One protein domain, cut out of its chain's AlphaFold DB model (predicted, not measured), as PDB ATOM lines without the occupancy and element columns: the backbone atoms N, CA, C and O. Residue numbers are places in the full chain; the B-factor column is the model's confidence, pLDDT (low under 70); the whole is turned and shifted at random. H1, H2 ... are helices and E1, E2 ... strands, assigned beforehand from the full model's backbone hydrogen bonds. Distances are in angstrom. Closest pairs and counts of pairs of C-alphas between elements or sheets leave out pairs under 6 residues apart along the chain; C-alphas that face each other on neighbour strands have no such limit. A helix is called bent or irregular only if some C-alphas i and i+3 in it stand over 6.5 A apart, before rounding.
ATOM      1  N   TRP A  16       4.098  10.232  29.434       75.88
ATOM      2  CA  TRP A  16       5.346  10.604  28.770       75.88
ATOM      3  C   TRP A  16       6.482  10.943  29.739       75.88
ATOM      4  O   TRP A  16       7.652  10.886  29.366       75.88
ATOM      5  N   ARG A  17       6.176  11.254  31.004       75.56
ATOM      6  CA  ARG A  17       7.188  11.463  32.049       75.56
ATOM      7  C   ARG A  17       7.985  10.209  32.378       75.56
ATOM      8  O   ARG A  17       9.026  10.329  33.017       75.56
ATOM      9  N   ALA A  18       7.511   9.033  31.960       71.94
ATOM     10  CA  ALA A  18       8.244   7.780  32.103       71.94
ATOM     11  C   ALA A  18       9.608   7.808  31.393       71.94
ATOM     12  O   ALA A  18      10.480   7.002  31.704       71.94
ATOM     13  N   PHE A  19       9.814   8.745  30.470       74.38
ATOM     14  CA  PHE A  19      11.002   8.807  29.644       74.38
ATOM     15  C   PHE A  19      11.838  10.076  29.881       74.38
ATOM     16  O   PHE A  19      11.345  11.140  30.266       74.38
ATOM     17  N   HIS A  20      13.129   9.991  29.556       71.62
ATOM     18  CA  HIS A  20      14.083  11.097  29.666       71.62
ATOM     19  C   HIS A  20      14.161  11.925  28.373       71.62
ATOM     20  O   HIS A  20      15.129  11.851  27.621       71.62
ATOM     21  N   TRP A  21      13.119  12.708  28.090       72.00
ATOM     22  CA  TRP A  21      12.990  13.421  26.813       72.00
ATOM     23  C   TRP A  21      13.755  14.742  26.737       72.00
ATOM     24  O   TRP A  21      13.787  15.532  27.686       72.00
ATOM     25  N   LYS A  22      14.266  15.048  25.538       70.31
ATOM     26  CA  LYS A  22      14.693  16.401  25.171       70.31
ATOM     27  C   LYS A  22      13.449  17.240  24.874       70.31
ATOM     28  O   LYS A  22      12.778  17.046  23.866       70.31
ATOM     29  N   ARG A  23      13.117  18.163  25.778       67.62
ATOM     30  CA  ARG A  23      11.894  18.974  25.688       67.62
ATOM     31  C   ARG A  23      12.032  20.042  24.606       67.62
ATOM     32  O   ARG A  23      12.899  20.907  24.702       67.62
ATOM     33  N   LEU A  24      11.142  20.012  23.621       68.19
ATOM     34  CA  LEU A  24      10.936  21.102  22.672       68.19
ATOM     35  C   LEU A  24       9.610  21.780  23.016       68.19
ATOM     36  O   LEU A  24       8.575  21.125  23.099       68.19
ATOM     37  N   ILE A  25       9.642  23.089  23.264       65.19
ATOM     38  CA  ILE A  25       8.432  23.849  23.584       65.19
ATOM     39  C   ILE A  25       7.707  24.143  22.270       65.19
ATOM     40  O   ILE A  25       8.152  24.983  21.489       65.19
ATOM     41  N   VAL A  26       6.591  23.456  22.030       59.19
ATOM     42  CA  VAL A  26       5.736  23.683  20.858       59.19
ATOM     43  C   VAL A  26       4.550  24.555  21.273       59.19
ATOM     44  O   VAL A  26       3.527  24.067  21.741       59.19
ATOM     45  N   GLY A  27       4.699  25.873  21.117       62.12
ATOM     46  CA  GLY A  27       3.616  26.841  21.317       62.12
ATOM     47  C   GLY A  27       3.161  27.043  22.771       62.12
ATOM     48  O   GLY A  27       3.738  26.521  23.723       62.12
ATOM     49  N   ARG A  28       2.125  27.875  22.945       62.75
ATOM     50  CA  ARG A  28       1.450  28.130  24.227       62.75
ATOM     51  C   ARG A  28      -0.053  27.945  24.011       62.75
ATOM     52  O   ARG A  28      -0.652  28.738  23.289       62.75
ATOM     53  N   LYS A  29      -0.651  26.910  24.608       66.75
ATOM     54  CA  LYS A  29      -2.113  26.754  24.689       66.75
ATOM     55  C   LYS A  29      -2.595  27.286  26.041       66.75
ATOM     56  O   LYS A  29      -1.968  27.032  27.068       66.75
ATOM     57  N   LEU A  30      -3.675  28.063  26.024       68.31
ATOM     58  CA  LEU A  30      -4.343  28.566  27.223       68.31
ATOM     59  C   LEU A  30      -5.482  27.607  27.568       68.31
ATOM     60  O   LEU A  30      -6.417  27.466  26.785       68.31
ATOM     61  N   TYR A  31      -5.399  26.967  28.731       68.56
ATOM     62  CA  TYR A  31      -6.456  26.105  29.250       68.56
ATOM     63  C   TYR A  31      -7.285  26.886  30.265       68.56
ATOM     64  O   TYR A  31      -6.739  27.500  31.184       68.56
ATOM     65  N   ARG A  32      -8.609  26.879  30.096       73.69
ATOM     66  CA  ARG A  32      -9.534  27.409  31.098       73.69
ATOM     67  C   ARG A  32      -9.912  26.267  32.032       73.69
ATOM     68  O   ARG A  32     -10.636  25.374  31.621       73.69
ATOM     69  N   ILE A  33      -9.426  26.330  33.264       76.56
ATOM     70  CA  ILE A  33      -9.677  25.330  34.305       76.56
ATOM     71  C   ILE A  33     -10.768  25.888  35.219       76.56
ATOM     72  O   ILE A  33     -10.624  27.003  35.725       76.56
ATOM     73  N   GLN A  34     -11.876  25.165  35.369       77.88
ATOM     74  CA  GLN A  34     -12.987  25.544  36.248       77.88
ATOM     75  C   GLN A  34     -12.952  24.770  37.567       77.88
ATOM     76  O   GLN A  34     -13.297  25.343  38.600       77.88
ATOM     77  N   TYR A  35     -12.487  23.518  37.543       78.31
ATOM     78  CA  TYR A  35     -12.416  22.647  38.718       78.31
ATOM     79  C   TYR A  35     -11.028  22.004  38.883       78.31
ATOM     80  O   TYR A  35     -10.273  21.859  37.923       78.31
ATOM     81  N   GLU A  36     -10.663  21.629  40.113       71.75
ATOM     82  CA  GLU A  36      -9.338  21.059  40.426       71.75
ATOM     83  C   GLU A  36      -9.101  19.680  39.781       71.75
ATOM     84  O   GLU A  36      -7.964  19.325  39.481       71.75
ATOM     85  N   ASP A  37     -10.159  18.912  39.523       70.88
ATOM     86  CA  ASP A  37     -10.117  17.604  38.858       70.88
ATOM     87  C   ASP A  37      -9.906  17.690  37.334       70.88
ATOM     88  O   ASP A  37      -9.519  16.701  36.700       70.88
ATOM     89  N   GLU A  38     -10.086  18.879  36.753       69.75
ATOM     90  CA  GLU A  38      -9.740  19.194  35.362       69.75
ATOM     91  C   GLU A  38      -8.241  19.493  35.187       69.75
ATOM     92  O   GLU A  38      -7.743  19.523  34.060       69.75
ATOM     93  N   LEU A  39      -7.495  19.689  36.285       73.56
ATOM     94  CA  LEU A  39      -6.058  19.942  36.235       73.56
ATOM     95  C   LEU A  39      -5.315  18.666  35.817       73.56
ATOM     96  O   LEU A  39      -5.139  17.716  36.585       73.56
ATOM     97  N   ARG A  40      -4.855  18.662  34.566       72.69
ATOM     98  CA  ARG A  40      -4.110  17.561  33.957       72.69
ATOM     99  C   ARG A  40      -2.819  18.043  33.340       72.69
ATOM    100  O   ARG A  40      -2.660  19.214  32.994       72.69
ATOM    101  N   GLU A  41      -1.889  17.117  33.183       77.00
ATOM    102  CA  GLU A  41      -0.680  17.407  32.431       77.00
ATOM    103  C   GLU A  41      -0.989  17.447  30.940       77.00
ATOM    104  O   GLU A  41      -1.726  16.588  30.446       77.00
ATOM    105  N   PRO A  42      -0.428  18.419  30.202       76.88
ATOM    106  CA  PRO A  42      -0.644  18.481  28.772       76.88
ATOM    107  C   PRO A  42      -0.068  17.220  28.108       76.88
ATOM    108  O   PRO A  42       1.033  16.780  28.473       76.88
ATOM    109  N   PRO A  43      -0.782  16.639  27.129       79.88
ATOM    110  CA  PRO A  43      -0.248  15.536  26.354       79.88
ATOM    111  C   PRO A  43       0.939  16.022  25.523       79.88
ATOM    112  O   PRO A  43       0.982  17.172  25.078       79.88
ATOM    113  N   ALA A  44       1.896  15.134  25.290       82.38
ATOM    114  CA  ALA A  44       3.059  15.436  24.473       82.38
ATOM    115  C   ALA A  44       2.893  14.853  23.065       82.38
ATOM    116  O   ALA A  44       2.460  13.714  22.909       82.38
ATOM    117  N   GLU A  45       3.236  15.623  22.034       85.88
ATOM    118  CA  GLU A  45       3.252  15.128  20.655       85.88
ATOM    119  C   GLU A  45       4.580  14.426  20.372       85.88
ATOM    120  O   GLU A  45       5.645  15.029  20.508       85.88
ATOM    121  N   VAL A  46       4.505  13.162  19.965       87.31
ATOM    122  CA  VAL A  46       5.666  12.324  19.646       87.31
ATOM    123  C   VAL A  46       5.530  11.684  18.279       87.31
ATOM    124  O   VAL A  46       4.418  11.490  17.782       87.31
ATOM    125  N   ASP A  47       6.670  11.359  17.674       89.31
ATOM    126  CA  ASP A  47       6.703  10.516  16.487       89.31
ATOM    127  C   ASP A  47       6.301   9.086  16.875       89.31
ATOM    128  O   ASP A  47       6.831   8.507  17.830       89.31
ATOM    129  N   PHE A  48       5.301   8.540  16.186       89.81
ATOM    130  CA  PHE A  48       4.747   7.237  16.544       89.81
ATOM    131  C   PHE A  48       5.720   6.099  16.244       89.81
ATOM    132  O   PHE A  48       5.795   5.138  17.007       89.81
ATOM    133  N   GLN A  49       6.477   6.219  15.154       87.81
ATOM    134  CA  GLN A  49       7.427   5.206  14.725       87.81
ATOM    135  C   GLN A  49       8.592   5.116  15.703       87.81
ATOM    136  O   GLN A  49       8.915   4.022  16.162       87.81
ATOM    137  N   GLU A  50       9.166   6.258  16.091       86.69
ATOM    138  CA  GLU A  50      10.234   6.296  17.099       86.69
ATOM    139  C   GLU A  50       9.769   5.710  18.437       86.69
ATOM    140  O   GLU A  50      10.499   4.949  19.073       86.69
ATOM    141  N   LEU A  51       8.533   6.017  18.844       88.25
ATOM    142  CA  LEU A  51       7.958   5.490  20.074       88.25
ATOM    143  C   LEU A  51       7.792   3.967  20.032       88.25
ATOM    144  O   LEU A  51       8.185   3.283  20.975       88.25
ATOM    145  N   VAL A  52       7.192   3.437  18.964       88.31
ATOM    146  CA  VAL A  52       6.969   1.993  18.816       88.31
ATOM    147  C   VAL A  52       8.304   1.258  18.755       88.31
ATOM    148  O   VAL A  52       8.476   0.291  19.489       88.31
ATOM    149  N   HIS A  53       9.273   1.743  17.973       83.81
ATOM    150  CA  HIS A  53      10.614   1.155  17.916       83.81
ATOM    151  C   HIS A  53      11.282   1.122  19.291       83.81
ATOM    152  O   HIS A  53      11.780   0.078  19.699       83.81
ATOM    153  N   PHE A  54      11.222   2.228  20.039       83.88
ATOM    154  CA  PHE A  54      11.778   2.287  21.389       83.88
ATOM    155  C   PHE A  54      11.140   1.254  22.326       83.88
ATOM    156  O   PHE A  54      11.838   0.596  23.095       83.88
ATOM    157  N   LEU A  55       9.812   1.111  22.284       85.69
ATOM    158  CA  LEU A  55       9.092   0.174  23.147       85.69
ATOM    159  C   LEU A  55       9.376  -1.283  22.772       85.69
ATOM    160  O   LEU A  55       9.560  -2.106  23.669       85.69
ATOM    161  N   LEU A  56       9.450  -1.592  21.476       82.75
ATOM    162  CA  LEU A  56       9.861  -2.907  20.986       82.75
ATOM    163  C   LEU A  56      11.289  -3.214  21.456       82.75
ATOM    164  O   LEU A  56      11.489  -4.203  22.154       82.75
ATOM    165  N   ASP A  57      12.244  -2.302  21.256       76.81
ATOM    166  CA  ASP A  57      13.622  -2.451  21.752       76.81
ATOM    167  C   ASP A  57      13.696  -2.664  23.274       76.81
ATOM    168  O   ASP A  57      14.665  -3.221  23.791       76.81
ATOM    169  N   TRP A  58      12.692  -2.226  24.029       77.12
ATOM    170  CA  TRP A  58      12.587  -2.454  25.471       77.12
ATOM    171  C   TRP A  58      11.948  -3.790  25.866       77.12
ATOM    172  O   TRP A  58      11.879  -4.095  27.056       77.12
ATOM    173  N   GLY A  59      11.524  -4.611  24.905       75.56
ATOM    174  CA  GLY A  59      10.903  -5.911  25.157       75.56
ATOM    175  C   GLY A  59       9.379  -5.927  25.000       75.56
ATOM    176  O   GLY A  59       8.737  -6.884  25.432       75.56
ATOM    177  N   ALA A  60       8.772  -4.875  24.439       81.94
ATOM    178  CA  ALA A  60       7.344  -4.894  24.138       81.94
ATOM    179  C   ALA A  60       7.053  -5.808  22.942       81.94
ATOM    180  O   ALA A  60       7.866  -5.933  22.032       81.94
ATOM    181  N   VAL A  61       5.870  -6.414  22.937       81.12
ATOM    182  CA  VAL A  61       5.392  -7.326  21.893       81.12
ATOM    183  C   VAL A  61       4.101  -6.747  21.306       81.12
ATOM    184  O   VAL A  61       3.276  -6.223  22.063       81.12
ATOM    185  N   PRO A  62       3.891  -6.808  19.982       83.69
ATOM    186  CA  PRO A  62       2.654  -6.344  19.359       83.69
ATOM    187  C   PRO A  62       1.431  -7.133  19.830       83.69
ATOM    188  O   PRO A  62       1.498  -8.342  20.065       83.69
ATOM    189  N   ASP A  63       0.288  -6.453  19.906       84.50
ATOM    190  CA  ASP A  63      -1.015  -7.109  19.988       84.50
ATOM    191  C   ASP A  63      -1.686  -7.124  18.609       84.50
ATOM    192  O   ASP A  63      -2.042  -6.078  18.061       84.50
ATOM    193  N   SER A  64      -1.869  -8.320  18.042       81.38
ATOM    194  CA  SER A  64      -2.442  -8.501  16.703       81.38
ATOM    195  C   SER A  64      -3.848  -7.913  16.586       81.38
ATOM    196  O   SER A  64      -4.148  -7.194  15.633       81.38
ATOM    197  N   THR A  65      -4.700  -8.152  17.584       85.38
ATOM    198  CA  THR A  65      -6.096  -7.701  17.561       85.38
ATOM    199  C   THR A  65      -6.236  -6.194  17.740       85.38
ATOM    200  O   THR A  65      -7.131  -5.572  17.165       85.38
ATOM    201  N   GLY A  66      -5.373  -5.585  18.547       87.00
ATOM    202  CA  GLY A  66      -5.381  -4.157  18.804       87.00
ATOM    203  C   GLY A  66      -4.876  -3.344  17.626       87.00
ATOM    204  O   GLY A  66      -5.482  -2.326  17.288       87.00
ATOM    205  N   LEU A  67      -3.823  -3.821  16.964       88.56
ATOM    206  CA  LEU A  67      -3.297  -3.202  15.749       88.56
ATOM    207  C   LEU A  67      -4.281  -3.324  14.580       88.56
ATOM    208  O   LEU A  67      -4.514  -2.336  13.886       88.56
ATOM    209  N   GLU A  68      -4.956  -4.467  14.425       87.75
ATOM    210  CA  GLU A  68      -6.020  -4.635  13.425       87.75
ATOM    211  C   GLU A  68      -7.170  -3.635  13.646       87.75
ATOM    212  O   GLU A  68      -7.667  -2.999  12.705       87.75
ATOM    213  N   LYS A  69      -7.580  -3.443  14.907       89.44
ATOM    214  CA  LYS A  69      -8.600  -2.454  15.295       89.44
ATOM    215  C   LYS A  69      -8.135  -1.015  15.105       89.44
ATOM    216  O   LYS A  69      -8.967  -0.160  14.802       89.44
ATOM    217  N   LEU A  70      -6.850  -0.723  15.291       90.56
ATOM    218  CA  LEU A  70      -6.300   0.607  15.029       90.56
ATOM    219  C   LEU A  70      -6.259   0.904  13.529       90.56
ATOM    220  O   LEU A  70      -6.653   1.987  13.102       90.56
ATOM    221  N   ARG A  71      -5.851  -0.080  12.727       89.50
ATOM    222  CA  ARG A  71      -5.812   0.018  11.268       89.50
ATOM    223  C   ARG A  71      -7.201   0.238  10.675       89.50
ATOM    224  O   ARG A  71      -7.379   1.114   9.836       89.50
ATOM    225  N   SER A  72      -8.182  -0.552  11.110       88.50
ATOM    226  CA  SER A  72      -9.557  -0.485  10.596       88.50
ATOM    227  C   SER A  72     -10.366   0.678  11.177       88.50
ATOM    228  O   SER A  72     -11.148   1.299  10.458       88.50
ATOM    229  N   GLY A  73     -10.195   0.979  12.466       85.12
ATOM    230  CA  GLY A  73     -10.971   1.994  13.183       85.12
ATOM    231  C   GLY A  73     -10.377   3.404  13.140       85.12
ATOM    232  O   GLY A  73     -11.116   4.381  13.280       85.12
ATOM    233  N   GLY A  74      -9.067   3.545  12.936       86.50
ATOM    234  CA  GLY A  74      -8.382   4.836  12.949       86.50
ATOM    235  C   GLY A  74      -8.608   5.606  14.256       86.50
ATOM    236  O   GLY A  74      -8.341   5.107  15.344       86.50
ATOM    237  N   LEU A  75      -9.133   6.835  14.171       84.50
ATOM    238  CA  LEU A  75      -9.466   7.646  15.360       84.50
ATOM    239  C   LEU A  75     -10.655   7.103  16.161       84.50
ATOM    240  O   LEU A  75     -10.839   7.492  17.311       84.50
ATOM    241  N   TRP A  76     -11.467   6.226  15.565       84.12
ATOM    242  CA  TRP A  76     -12.653   5.644  16.197       84.12
ATOM    243  C   TRP A  76     -12.347   4.359  16.965       84.12
ATOM    244  O   TRP A  76     -13.258   3.722  17.496       84.12
ATOM    245  N   THR A  77     -11.078   3.949  17.018       88.06
ATOM    246  CA  THR A  77     -10.664   2.776  17.779       88.06
ATOM    247  C   THR A  77     -11.026   2.965  19.257       88.06
ATOM    248  O   THR A  77     -10.629   3.969  19.855       88.06
ATOM    249  N   PRO A  78     -11.763   2.020  19.874       87.88
ATOM    250  CA  PRO A  78     -12.225   2.164  21.250       87.88
ATOM    251  C   PRO A  78     -11.077   2.456  22.215       87.88
ATOM    252  O   PRO A  78     -10.014   1.834  22.124       87.88
ATOM    253  N   ALA A  79     -11.297   3.372  23.158       86.44
ATOM    254  CA  ALA A  79     -10.330   3.647  24.211       86.44
ATOM    255  C   ALA A  79     -10.078   2.388  25.055       86.44
ATOM    256  O   ALA A  79     -10.998   1.643  25.390       86.44
ATOM    257  N   GLY A  80      -8.815   2.161  25.409       85.88
ATOM    258  CA  GLY A  80      -8.367   0.969  26.121       85.88
ATOM    259  C   GLY A  80      -7.934  -0.183  25.213       85.88
ATOM    260  O   GLY A  80      -7.542  -1.223  25.736       85.88
ATOM    261  N   THR A  81      -7.956  -0.010  23.887       90.31
ATOM    262  CA  THR A  81      -7.416  -1.009  22.955       90.31
ATOM    263  C   THR A  81      -5.904  -1.103  23.146       90.31
ATOM    264  O   THR A  81      -5.191  -0.114  22.969       90.31
ATOM    265  N   VAL A  82      -5.421  -2.278  23.548       90.94
ATOM    266  CA  VAL A  82      -3.996  -2.553  23.771       90.94
ATOM    267  C   VAL A  82      -3.307  -2.698  22.423       90.94
ATOM    268  O   VAL A  82      -3.771  -3.464  21.596       90.94
ATOM    269  N   LEU A  83      -2.228  -1.956  22.195       89.69
ATOM    270  CA  LEU A  83      -1.434  -2.009  20.964       89.69
ATOM    271  C   LEU A  83      -0.136  -2.789  21.169       89.69
ATOM    272  O   LEU A  83       0.278  -3.539  20.291       89.69
ATOM    273  N   LEU A  84       0.491  -2.611  22.334       87.75
ATOM    274  CA  LEU A  84       1.689  -3.336  22.744       87.75
ATOM    275  C   LEU A  84       1.472  -3.925  24.137       87.75
ATOM    276  O   LEU A  84       0.938  -3.253  25.029       87.75
ATOM    277  N   ARG A  85       1.934  -5.156  24.325       86.00
ATOM    278  CA  ARG A  85       1.929  -5.908  25.583       86.00
ATOM    279  C   ARG A  85       3.354  -6.202  26.039       86.00
ATOM    280  O   ARG A  85       4.305  -6.060  25.272       86.00
ATOM    281  N   LYS A  86       3.506  -6.591  27.297       78.44
ATOM    282  CA  LYS A  86       4.760  -7.139  27.815       78.44
ATOM    283  C   LYS A  86       4.944  -8.583  27.321       78.44
ATOM    284  O   LYS A  86       3.960  -9.259  27.039       78.44
ATOM    285  N   SER A  87       6.192  -9.040  27.186       70.56
ATOM    286  CA  SER A  87       6.490 -10.449  26.892       70.56
ATOM    287  C   SER A  87       6.131 -11.340  28.094       70.56
ATOM    288  O   SER A  87       6.599 -11.085  29.206       70.56
ATOM    289  N   ASP A  88       5.304 -12.365  27.870       59.28
ATOM    290  CA  ASP A  88       4.682 -13.206  28.912       59.28
ATOM    291  C   ASP A  88       5.500 -14.467  29.285       59.28
ATOM    292  O   ASP A  88       4.989 -15.337  29.985       59.28
ATOM    293  N   GLU A  89       6.765 -14.606  28.860       51.91
ATOM    294  CA  GLU A  89       7.502 -15.890  28.940       51.91
ATOM    295  C   GLU A  89       7.689 -16.483  30.359       51.91
ATOM    296  O   GLU A  89       8.047 -17.657  30.476       51.91
ATOM    297  N   HIS A  90       7.426 -15.743  31.445       45.12
ATOM    298  CA  HIS A  90       7.712 -16.205  32.813       45.12
ATOM    299  C   HIS A  90       6.597 -16.057  33.859       45.12
ATOM    300  O   HIS A  90       6.840 -16.409  35.013       45.12
ATOM    301  N   ASP A  91       5.387 -15.598  33.519       43.47
ATOM    302  CA  ASP A  91       4.369 -15.340  34.553       43.47
ATOM    303  C   ASP A  91       2.969 -15.873  34.202       43.47
ATOM    304  O   ASP A  91       1.990 -15.134  34.119       43.47
ATOM    305  N   GLU A  92       2.835 -17.200  34.077       44.81
ATOM    306  CA  GLU A  92       1.525 -17.874  33.952       44.81
ATOM    307  C   GLU A  92       0.591 -17.630  35.160       44.81
ATOM    308  O   GLU A  92      -0.597 -17.962  35.127       44.81
ATOM    309  N   THR A  93       1.095 -17.041  36.250       46.69
ATOM    310  CA  THR A  93       0.354 -16.910  37.511       46.69
ATOM    311  C   THR A  93      -0.404 -15.596  37.678       46.69
ATOM    312  O   THR A  93      -1.250 -15.491  38.573       46.69
ATOM    313  N   ARG A  94      -0.192 -14.597  36.811       46.81
ATOM    314  CA  ARG A  94      -0.845 -13.286  36.937       46.81
ATOM    315  C   ARG A  94      -1.770 -12.998  35.758       46.81
ATOM    316  O   ARG A  94      -1.362 -12.500  34.723       46.81
ATOM    317  N   LYS A  95      -3.076 -13.202  35.973       45.03
ATOM    318  CA  LYS A  95      -4.190 -12.765  35.099       45.03
ATOM    319  C   LYS A  95      -4.358 -11.232  35.022       45.03
ATOM    320  O   LYS A  95      -5.484 -10.735  34.965       45.03
ATOM    321  N   HIS A  96      -3.278 -10.459  35.073       51.72
ATOM    322  CA  HIS A  96      -3.331  -9.025  34.821       51.72
ATOM    323  C   HIS A  96      -2.832  -8.762  33.405       51.72
ATOM    324  O   HIS A  96      -1.743  -9.176  33.040       51.72
ATOM    325  N   VAL A  97      -3.654  -8.081  32.602       55.03
ATOM    326  CA  VAL A  97      -3.263  -7.595  31.275       55.03
ATOM    327  C   VAL A  97      -2.119  -6.595  31.459       55.03
ATOM    328  O   VAL A  97      -2.360  -5.428  31.789       55.03
ATOM    329  N   ASP A  98      -0.883  -7.057  31.272       75.50
ATOM    330  CA  ASP A  98       0.329  -6.238  31.282       75.50
ATOM    331  C   ASP A  98       0.461  -5.524  29.925       75.50
ATOM    332  O   ASP A  98       1.235  -5.887  29.039       75.50
ATOM    333  N   TRP A  99      -0.369  -4.495  29.735       84.88
ATOM    334  CA  TRP A  99      -0.295  -3.608  28.578       84.88
ATOM    335  C   TRP A  99       0.833  -2.590  28.748       84.88
ATOM    336  O   TRP A  99       1.033  -2.025  29.824       84.88
ATOM    337  N   VAL A 100       1.520  -2.327  27.643       87.12
ATOM    338  CA  VAL A 100       2.588  -1.332  27.525       87.12
ATOM    339  C   VAL A 100       2.052  -0.050  26.901       87.12
ATOM    340  O   VAL A 100       2.277   1.042  27.418       87.12
ATOM    341  N   LEU A 101       1.320  -0.191  25.793       89.81
ATOM    342  CA  LEU A 101       0.790   0.909  24.994       89.81
ATOM    343  C   LEU A 101      -0.675   0.632  24.677       89.81
ATOM    344  O   LEU A 101      -1.008  -0.460  24.216       89.81
ATOM    345  N   ARG A 102      -1.549   1.616  24.891       91.69
ATOM    346  CA  ARG A 102      -2.974   1.508  24.552       91.69
ATOM    347  C   ARG A 102      -3.545   2.821  24.038       91.69
ATOM    348  O   ARG A 102      -3.033   3.890  24.373       91.69
ATOM    349  N   THR A 103      -4.643   2.735  23.298       90.12
ATOM    350  CA  THR A 103      -5.442   3.902  22.909       90.12
ATOM    351  C   THR A 103      -6.150   4.503  24.121       90.12
ATOM    352  O   THR A 103      -6.578   3.787  25.033       90.12
ATOM    353  N   THR A 104      -6.302   5.823  24.149       85.62
ATOM    354  CA  THR A 104      -7.058   6.536  25.188       85.62
ATOM    355  C   THR A 104      -8.068   7.492  24.594       85.62
ATOM    356  O   THR A 104      -8.028   7.796  23.403       85.62
ATOM    357  N   MET A 105      -9.002   7.944  25.436       75.25
ATOM    358  CA  MET A 105     -10.010   8.905  25.012       75.25
ATOM    359  C   MET A 105      -9.322  10.163  24.463       75.25
ATOM    360  O   MET A 105      -8.384  10.672  25.086       75.25
ATOM    361  N   PRO A 106      -9.751  10.644  23.290       64.88
ATOM    362  CA  PRO A 106      -9.269  11.893  22.745       64.88
ATOM    363  C   PRO A 106      -9.879  13.052  23.537       64.88
ATOM    364  O   PRO A 106     -10.921  13.583  23.172       64.88
ATOM    365  N   ASP A 107      -9.230  13.455  24.625       59.44
ATOM    366  CA  ASP A 107      -9.744  14.537  25.477       59.44
ATOM    367  C   ASP A 107      -9.657  15.926  24.792       59.44
ATOM    368  O   ASP A 107     -10.157  16.899  25.341       59.44
ATOM    369  N   ASP A 108      -9.052  16.020  23.592       61.66
ATOM    370  CA  ASP A 108      -8.943  17.254  22.788       61.66
ATOM    371  C   ASP A 108      -8.449  16.985  21.335       61.66
ATOM    372  O   ASP A 108      -7.581  17.690  20.806       61.66
ATOM    373  N   SER A 109      -8.863  15.880  20.688       57.09
ATOM    374  CA  SER A 109      -8.210  15.446  19.435       57.09
ATOM    375  C   SER A 109      -8.503  16.370  18.252       57.09
ATOM    376  O   SER A 109      -9.522  16.233  17.577       57.09
ATOM    377  N   ASP A 110      -7.521  17.200  17.907       68.50
ATOM    378  CA  ASP A 110      -7.388  17.896  16.619       68.50
ATOM    379  C   ASP A 110      -7.111  16.893  15.463       68.50
ATOM    380  O   ASP A 110      -6.234  17.109  14.631       68.50
ATOM    381  N   GLY A 111      -7.773  15.729  15.449       76.00
ATOM    382  CA  GLY A 111      -7.516  14.634  14.505       76.00
ATOM    383  C   GLY A 111      -6.255  13.800  14.784       76.00
ATOM    384  O   GLY A 111      -5.822  13.057  13.908       76.00
ATOM    385  N   ILE A 112      -5.656  13.907  15.978       84.62
ATOM    386  CA  ILE A 112      -4.445  13.163  16.372       84.62
ATOM    387  C   ILE A 112      -4.804  12.025  17.338       84.62
ATOM    388  O   ILE A 112      -5.520  12.238  18.320       84.62
ATOM    389  N   LEU A 113      -4.266  10.828  17.084       87.31
ATOM    390  CA  LEU A 113      -4.438   9.646  17.930       87.31
ATOM    391  C   LEU A 113      -3.838   9.874  19.328       87.31
ATOM    392  O   LEU A 113      -2.693  10.307  19.455       87.31
ATOM    393  N   SER A 114      -4.616   9.568  20.369       89.00
ATOM    394  CA  SER A 114      -4.205   9.701  21.773       89.00
ATOM    395  C   SER A 114      -3.876   8.335  22.376       89.00
ATOM    396  O   SER A 114      -4.662   7.392  22.259       89.00
ATOM    397  N   LEU A 115      -2.704   8.231  23.001       90.25
ATOM    398  CA  LEU A 115      -2.138   7.002  23.547       90.25
ATOM    399  C   LEU A 115      -1.683   7.209  24.991       90.25
ATOM    400  O   LEU A 115      -1.243   8.293  25.362       90.25
ATOM    401  N   THR A 116      -1.679   6.135  25.774       88.19
ATOM    402  CA  THR A 116      -1.084   6.124  27.116       88.19
ATOM    403  C   THR A 116      -0.135   4.952  27.260       88.19
ATOM    404  O   THR A 116      -0.395   3.857  26.752       88.19
ATOM    405  N   ILE A 117       0.946   5.195  27.999       88.44
ATOM    406  CA  ILE A 117       1.974   4.204  28.293       88.44
ATOM    407  C   ILE A 117       1.962   3.822  29.761       88.44
ATOM    408  O   ILE A 117       1.742   4.650  30.646       88.44
ATOM    409  N   LYS A 118       2.237   2.548  30.014       84.19
ATOM    410  CA  LYS A 118       2.530   2.035  31.343       84.19
ATOM    411  C   LYS A 118       3.683   1.050  31.238       84.19
ATOM    412  O   LYS A 118       3.606   0.079  30.503       84.19
ATOM    413  N   TRP A 119       4.733   1.291  32.012       75.25
ATOM    414  CA  TRP A 119       5.855   0.367  32.141       75.25
ATOM    415  C   TRP A 119       6.107   0.107  33.625       75.25
ATOM    416  O   TRP A 119       6.274   1.062  34.387       75.25
ATOM    417  N   SER A 120       6.062  -1.156  34.069       66.00
ATOM    418  CA  SER A 120       6.319  -1.478  35.482       66.00
ATOM    419  C   SER A 120       7.814  -1.396  35.798       66.00
ATOM    420  O   SER A 120       8.651  -1.763  34.975       66.00
ATOM    421  N   ARG A 121       8.145  -0.937  37.010       56.47
ATOM    422  CA  ARG A 121       9.521  -0.822  37.526       56.47
ATOM    423  C   ARG A 121      10.124  -2.154  37.985       56.47
ATOM    424  O   ARG A 121      11.308  -2.185  38.293       56.47
ATOM    425  N   ASP A 122       9.334  -3.222  38.025       57.88
ATOM    426  CA  ASP A 122       9.724  -4.510  38.622       57.88
ATOM    427  C   ASP A 122      10.705  -5.335  37.761       57.88
ATOM    428  O   ASP A 122      11.043  -6.460  38.114       57.88
ATOM    429  N   LEU A 123      11.152  -4.806  36.619       54.16
ATOM    430  CA  LEU A 123      12.055  -5.487  35.692       54.16
ATOM    431  C   LEU A 123      13.510  -5.168  36.043       54.16
ATOM    432  O   LEU A 123      14.006  -4.085  35.737       54.16
ATOM    433  N   THR A 124      14.194  -6.114  36.682       49.62
ATOM    434  CA  THR A 124      15.607  -5.968  37.054       49.62
ATOM    435  C   THR A 124      16.592  -6.359  35.955       49.62
ATOM    436  O   THR A 124      17.772  -6.074  36.120       49.62
ATOM    437  N   ASP A 125      16.158  -6.944  34.831       59.75
ATOM    438  CA  ASP A 125      17.088  -7.267  33.744       59.75
ATOM    439  C   ASP A 125      16.454  -7.171  32.345       59.75
ATOM    440  O   ASP A 125      15.603  -7.973  31.964       59.75
ATOM    441  N   VAL A 126      16.874  -6.168  31.566       62.34
ATOM    442  CA  VAL A 126      16.429  -5.934  30.177       62.34
ATOM    443  C   VAL A 126      16.832  -7.100  29.265       62.34
ATOM    444  O   VAL A 126      16.125  -7.383  28.297       62.34
ATOM    445  N   ALA A 127      17.915  -7.814  29.593       58.12
ATOM    446  CA  ALA A 127      18.375  -8.981  28.839       58.12
ATOM    447  C   ALA A 127      17.348 -10.126  28.840       58.12
ATOM    448  O   ALA A 127      17.235 -10.850  27.856       58.12
ATOM    449  N   GLN A 128      16.557 -10.255  29.911       61.09
ATOM    450  CA  GLN A 128      15.555 -11.318  30.059       61.09
ATOM    451  C   GLN A 128      14.228 -11.003  29.357       61.09
ATOM    452  O   GLN A 128      13.443 -11.907  29.097       61.09
ATOM    453  N   VAL A 129      13.956  -9.727  29.059       63.69
ATOM    454  CA  VAL A 129      12.703  -9.294  28.410       63.69
ATOM    455  C   VAL A 129      12.867  -9.176  26.895       63.69
ATOM    456  O   VAL A 129      11.893  -9.296  26.151       63.69
ATOM    457  N   ARG A 130      14.094  -8.928  26.415       69.31
ATOM    458  CA  ARG A 130      14.393  -8.813  24.984       69.31
ATOM    459  C   ARG A 130      14.373 -10.183  24.318       69.31
ATOM    460  O   ARG A 130      15.195 -11.041  24.612       69.31
ATOM    461  N   GLY A 131      13.508 -10.338  23.323       66.50
ATOM    462  CA  GLY A 131      13.342 -11.572  22.556       66.50
ATOM    463  C   GLY A 131      13.288 -11.313  21.052       66.50
ATOM    464  O   GLY A 131      13.494 -10.194  20.592       66.50
ATOM    465  N   VAL A 132      13.009 -12.356  20.269       62.53
ATOM    466  CA  VAL A 132      12.780 -12.224  18.815       62.53
ATOM    467  C   VAL A 132      11.492 -11.437  18.533       62.53
ATOM    468  O   VAL A 132      11.423 -10.667  17.582       62.53
ATOM    469  N   SER A 133      10.485 -11.583  19.396       63.69
ATOM    470  CA  SER A 133       9.179 -10.916  19.316       63.69
ATOM    471  C   SER A 133       9.205  -9.425  19.662       63.69
ATOM    472  O   SER A 133       8.222  -8.727  19.421       63.69
ATOM    473  N   SER A 134      10.314  -8.935  20.221       67.62
ATOM    474  CA  SER A 134      10.487  -7.538  20.612       67.62
ATOM    475  C   SER A 134      11.299  -6.733  19.595       67.62
ATOM    476  O   SER A 134      11.792  -5.657  19.899       67.62
ATOM    477  N   LEU A 135      11.525  -7.258  18.394       73.69
ATOM    478  CA  LEU A 135      12.278  -6.552  17.362       73.69
ATOM    479  C   LEU A 135      11.356  -5.668  16.521       73.69
ATOM    480  O   LEU A 135      10.211  -6.024  16.240       73.69
ATOM    481  N   MET A 468       0.609  -3.179  11.914       83.88
ATOM    482  CA  MET A 468       1.478  -2.199  12.564       83.88
ATOM    483  C   MET A 468       2.162  -1.286  11.554       83.88
ATOM    484  O   MET A 468       2.123  -0.072  11.732       83.88
ATOM    485  N   LEU A 469       2.758  -1.835  10.492       82.19
ATOM    486  CA  LEU A 469       3.416  -1.034   9.453       82.19
ATOM    487  C   LEU A 469       2.442  -0.064   8.775       82.19
ATOM    488  O   LEU A 469       2.770   1.104   8.559       82.19
ATOM    489  N   GLU A 470       1.216  -0.509   8.504       85.12
ATOM    490  CA  GLU A 470       0.164   0.367   7.996       85.12
ATOM    491  C   GLU A 470      -0.227   1.445   9.014       85.12
ATOM    492  O   GLU A 470      -0.348   2.613   8.640       85.12
ATOM    493  N   CYS A 471      -0.359   1.102  10.300       87.88
ATOM    494  CA  CYS A 471      -0.627   2.080  11.357       87.88
ATOM    495  C   CYS A 471       0.498   3.116  11.487       87.88
ATOM    496  O   CYS A 471       0.204   4.304  11.603       87.88
ATOM    497  N   LEU A 472       1.764   2.698  11.427       87.44
ATOM    498  CA  LEU A 472       2.931   3.587  11.451       87.44
ATOM    499  C   LEU A 472       2.943   4.533  10.241       87.44
ATOM    500  O   LEU A 472       3.276   5.710  10.373       87.44
ATOM    501  N   ARG A 473       2.511   4.052   9.067       86.50
ATOM    502  CA  ARG A 473       2.366   4.875   7.856       86.50
ATOM    503  C   ARG A 473       1.217   5.885   7.963       86.50
ATOM    504  O   ARG A 473       1.332   6.993   7.444       86.50
ATOM    505  N   LEU A 474       0.102   5.500   8.587       87.38
ATOM    506  CA  LEU A 474      -1.080   6.355   8.760       87.38
ATOM    507  C   LEU A 474      -0.866   7.423   9.844       87.38
ATOM    508  O   LEU A 474      -1.252   8.577   9.661       87.38
ATOM    509  N   TRP A 475      -0.232   7.051  10.955       88.31
ATOM    510  CA  TRP A 475      -0.068   7.885  12.142       88.31
ATOM    511  C   TRP A 475       1.388   8.302  12.318       88.31
ATOM    512  O   TRP A 475       2.125   7.685  13.072       88.31
ATOM    513  N   ARG A 476       1.814   9.394  11.675       88.00
ATOM    514  CA  ARG A 476       3.184   9.904  11.879       88.00
ATOM    515  C   ARG A 476       3.393  10.480  13.284       88.00
ATOM    516  O   ARG A 476       4.450  10.312  13.879       88.00
ATOM    517  N   LYS A 477       2.386  11.182  13.810       88.88
ATOM    518  CA  LYS A 477       2.421  11.805  15.139       88.88
ATOM    519  C   LYS A 477       1.270  11.314  15.998       88.88
ATOM    520  O   LYS A 477       0.148  11.191  15.509       88.88
ATOM    521  N   VAL A 478       1.546  11.112  17.281       89.56
ATOM    522  CA  VAL A 478       0.563  10.711  18.296       89.56
ATOM    523  C   VAL A 478       0.699  11.583  19.538       89.56
ATOM    524  O   VAL A 478       1.764  12.136  19.815       89.56
ATOM    525  N   ARG A 479      -0.393  11.726  20.287       87.75
ATOM    526  CA  ARG A 479      -0.412  12.417  21.576       87.75
ATOM    527  C   ARG A 479      -0.265  11.401  22.689       87.75
ATOM    528  O   ARG A 479      -1.124  10.543  22.854       87.75
ATOM    529  N   LEU A 480       0.807  11.519  23.456       84.69
ATOM    530  CA  LEU A 480       1.019  10.702  24.633       84.69
ATOM    531  C   LEU A 480       0.439  11.412  25.859       84.69
ATOM    532  O   LEU A 480       0.902  12.498  26.217       84.69
ATOM    533  N   GLY A 481      -0.592  10.816  26.452       74.31
ATOM    534  CA  GLY A 481      -1.335  11.297  27.616       74.31
ATOM    535  C   GLY A 481      -0.995  10.518  28.864       74.31
ATOM    536  O   GLY A 481      -0.911   9.270  28.818       74.31
TER     537      GLY A 481
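This is residues 16 to 135 and 468 to 481 of the 481 residues of an uncharacterized protein of Exophiala mesophila (UniProt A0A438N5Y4). A six-strand sheet, curled like part of a barrel, bends partly round H1; H2 lies over the same face, and H4 bridges H1 and H2 farther from the sheet. Two loop pieces stick out from this body: residues 32 to 38, within the stretch 16 to 43 that has no named element, at one end of the longest axis, and residues 91 to 96, in the link from E3 to E4, toward the other end, where the little helix H3 also lies. The printed part has 134 residues, with four named helices and six strands in the order E1 H1 E2 H2 E3 E4 E5 H3 H4 E6; the sheet, order E1 E6 E5 E4 E3 E2, is mixed. The class is mixed, helices and strands, with 59 residues in named elements, under half. The whole is compact, with a radius of gyration of the C-alphas of 15.9 A and spans of 47 by 33 by 29 A.

Pass residues 16 to 43, with no named element, and find C-alpha 44 at (3.059, 15.436, 24.473), where E1, residues 44 to 47, begins. H1, residues 48 to 57, runs 14.1 A; E2 is 60 to 62. H2 runs 17.5 A from C-alpha 64 at (-2.442, -8.501, 16.703) to 76, and is irregular: C-alphas 72 and 75 are 9.4 A apart. Next come E3, 82 to 86, and E4, 99 to 103, each 10.7 A, E5, 114 to 117, 10.5 A, and H3, 126 to 129. After the cut find H4, 468 to 474, 9.7 A, and E6, 477 to 480, ending at (1.019, 10.702, 24.633).

Look first at the strongly twisted sheet. E3, E4 and E5 form a meander, each strand the antiparallel neighbour of the one before; N 100 and O 84 are 2.8 A apart, N 116 and O 102 3.0 A. Edge strand E2 is antiparallel to E3, with N 61 and O 85 at 2.8 A. E6 is parallel to E5, with N 115 and O 479 at 2.8 A, and antiparallel to edge strand E1, with N 46 and O 478 at 2.9 A. H1 and H2 are on one face, two layers: H1 over E3 at a height of 7.2 A, H2 over E4 and E3. H2 touches H4 with residues 67 to 71 alone; the closest C-alphas, of Arg 71 and Cys 471, are 5.6 A apart. H1 and H4 are close but not clearly touching, C-alphas 49 and 472 being 5.8 A apart. H3 is not on the sheet. H1 and H4 have every O i to N i+4 pair within hydrogen-bond range, H2 7 of 9; H3 is too short for one.

The C-alphas farthest apart, of Gln 34 and Val 132, are 48.9 A apart. Residues 136 to 467 are not printed; C-alphas 135 and 468 are 12.6 A apart across this cut. The link E3 to E4 is long, and residues 32 to 38 and 91 to 96 stand free. Mean pLDDT of the printed part is 76.1; 40 residues are under 70, among them 88 to 97 and 120 to 134.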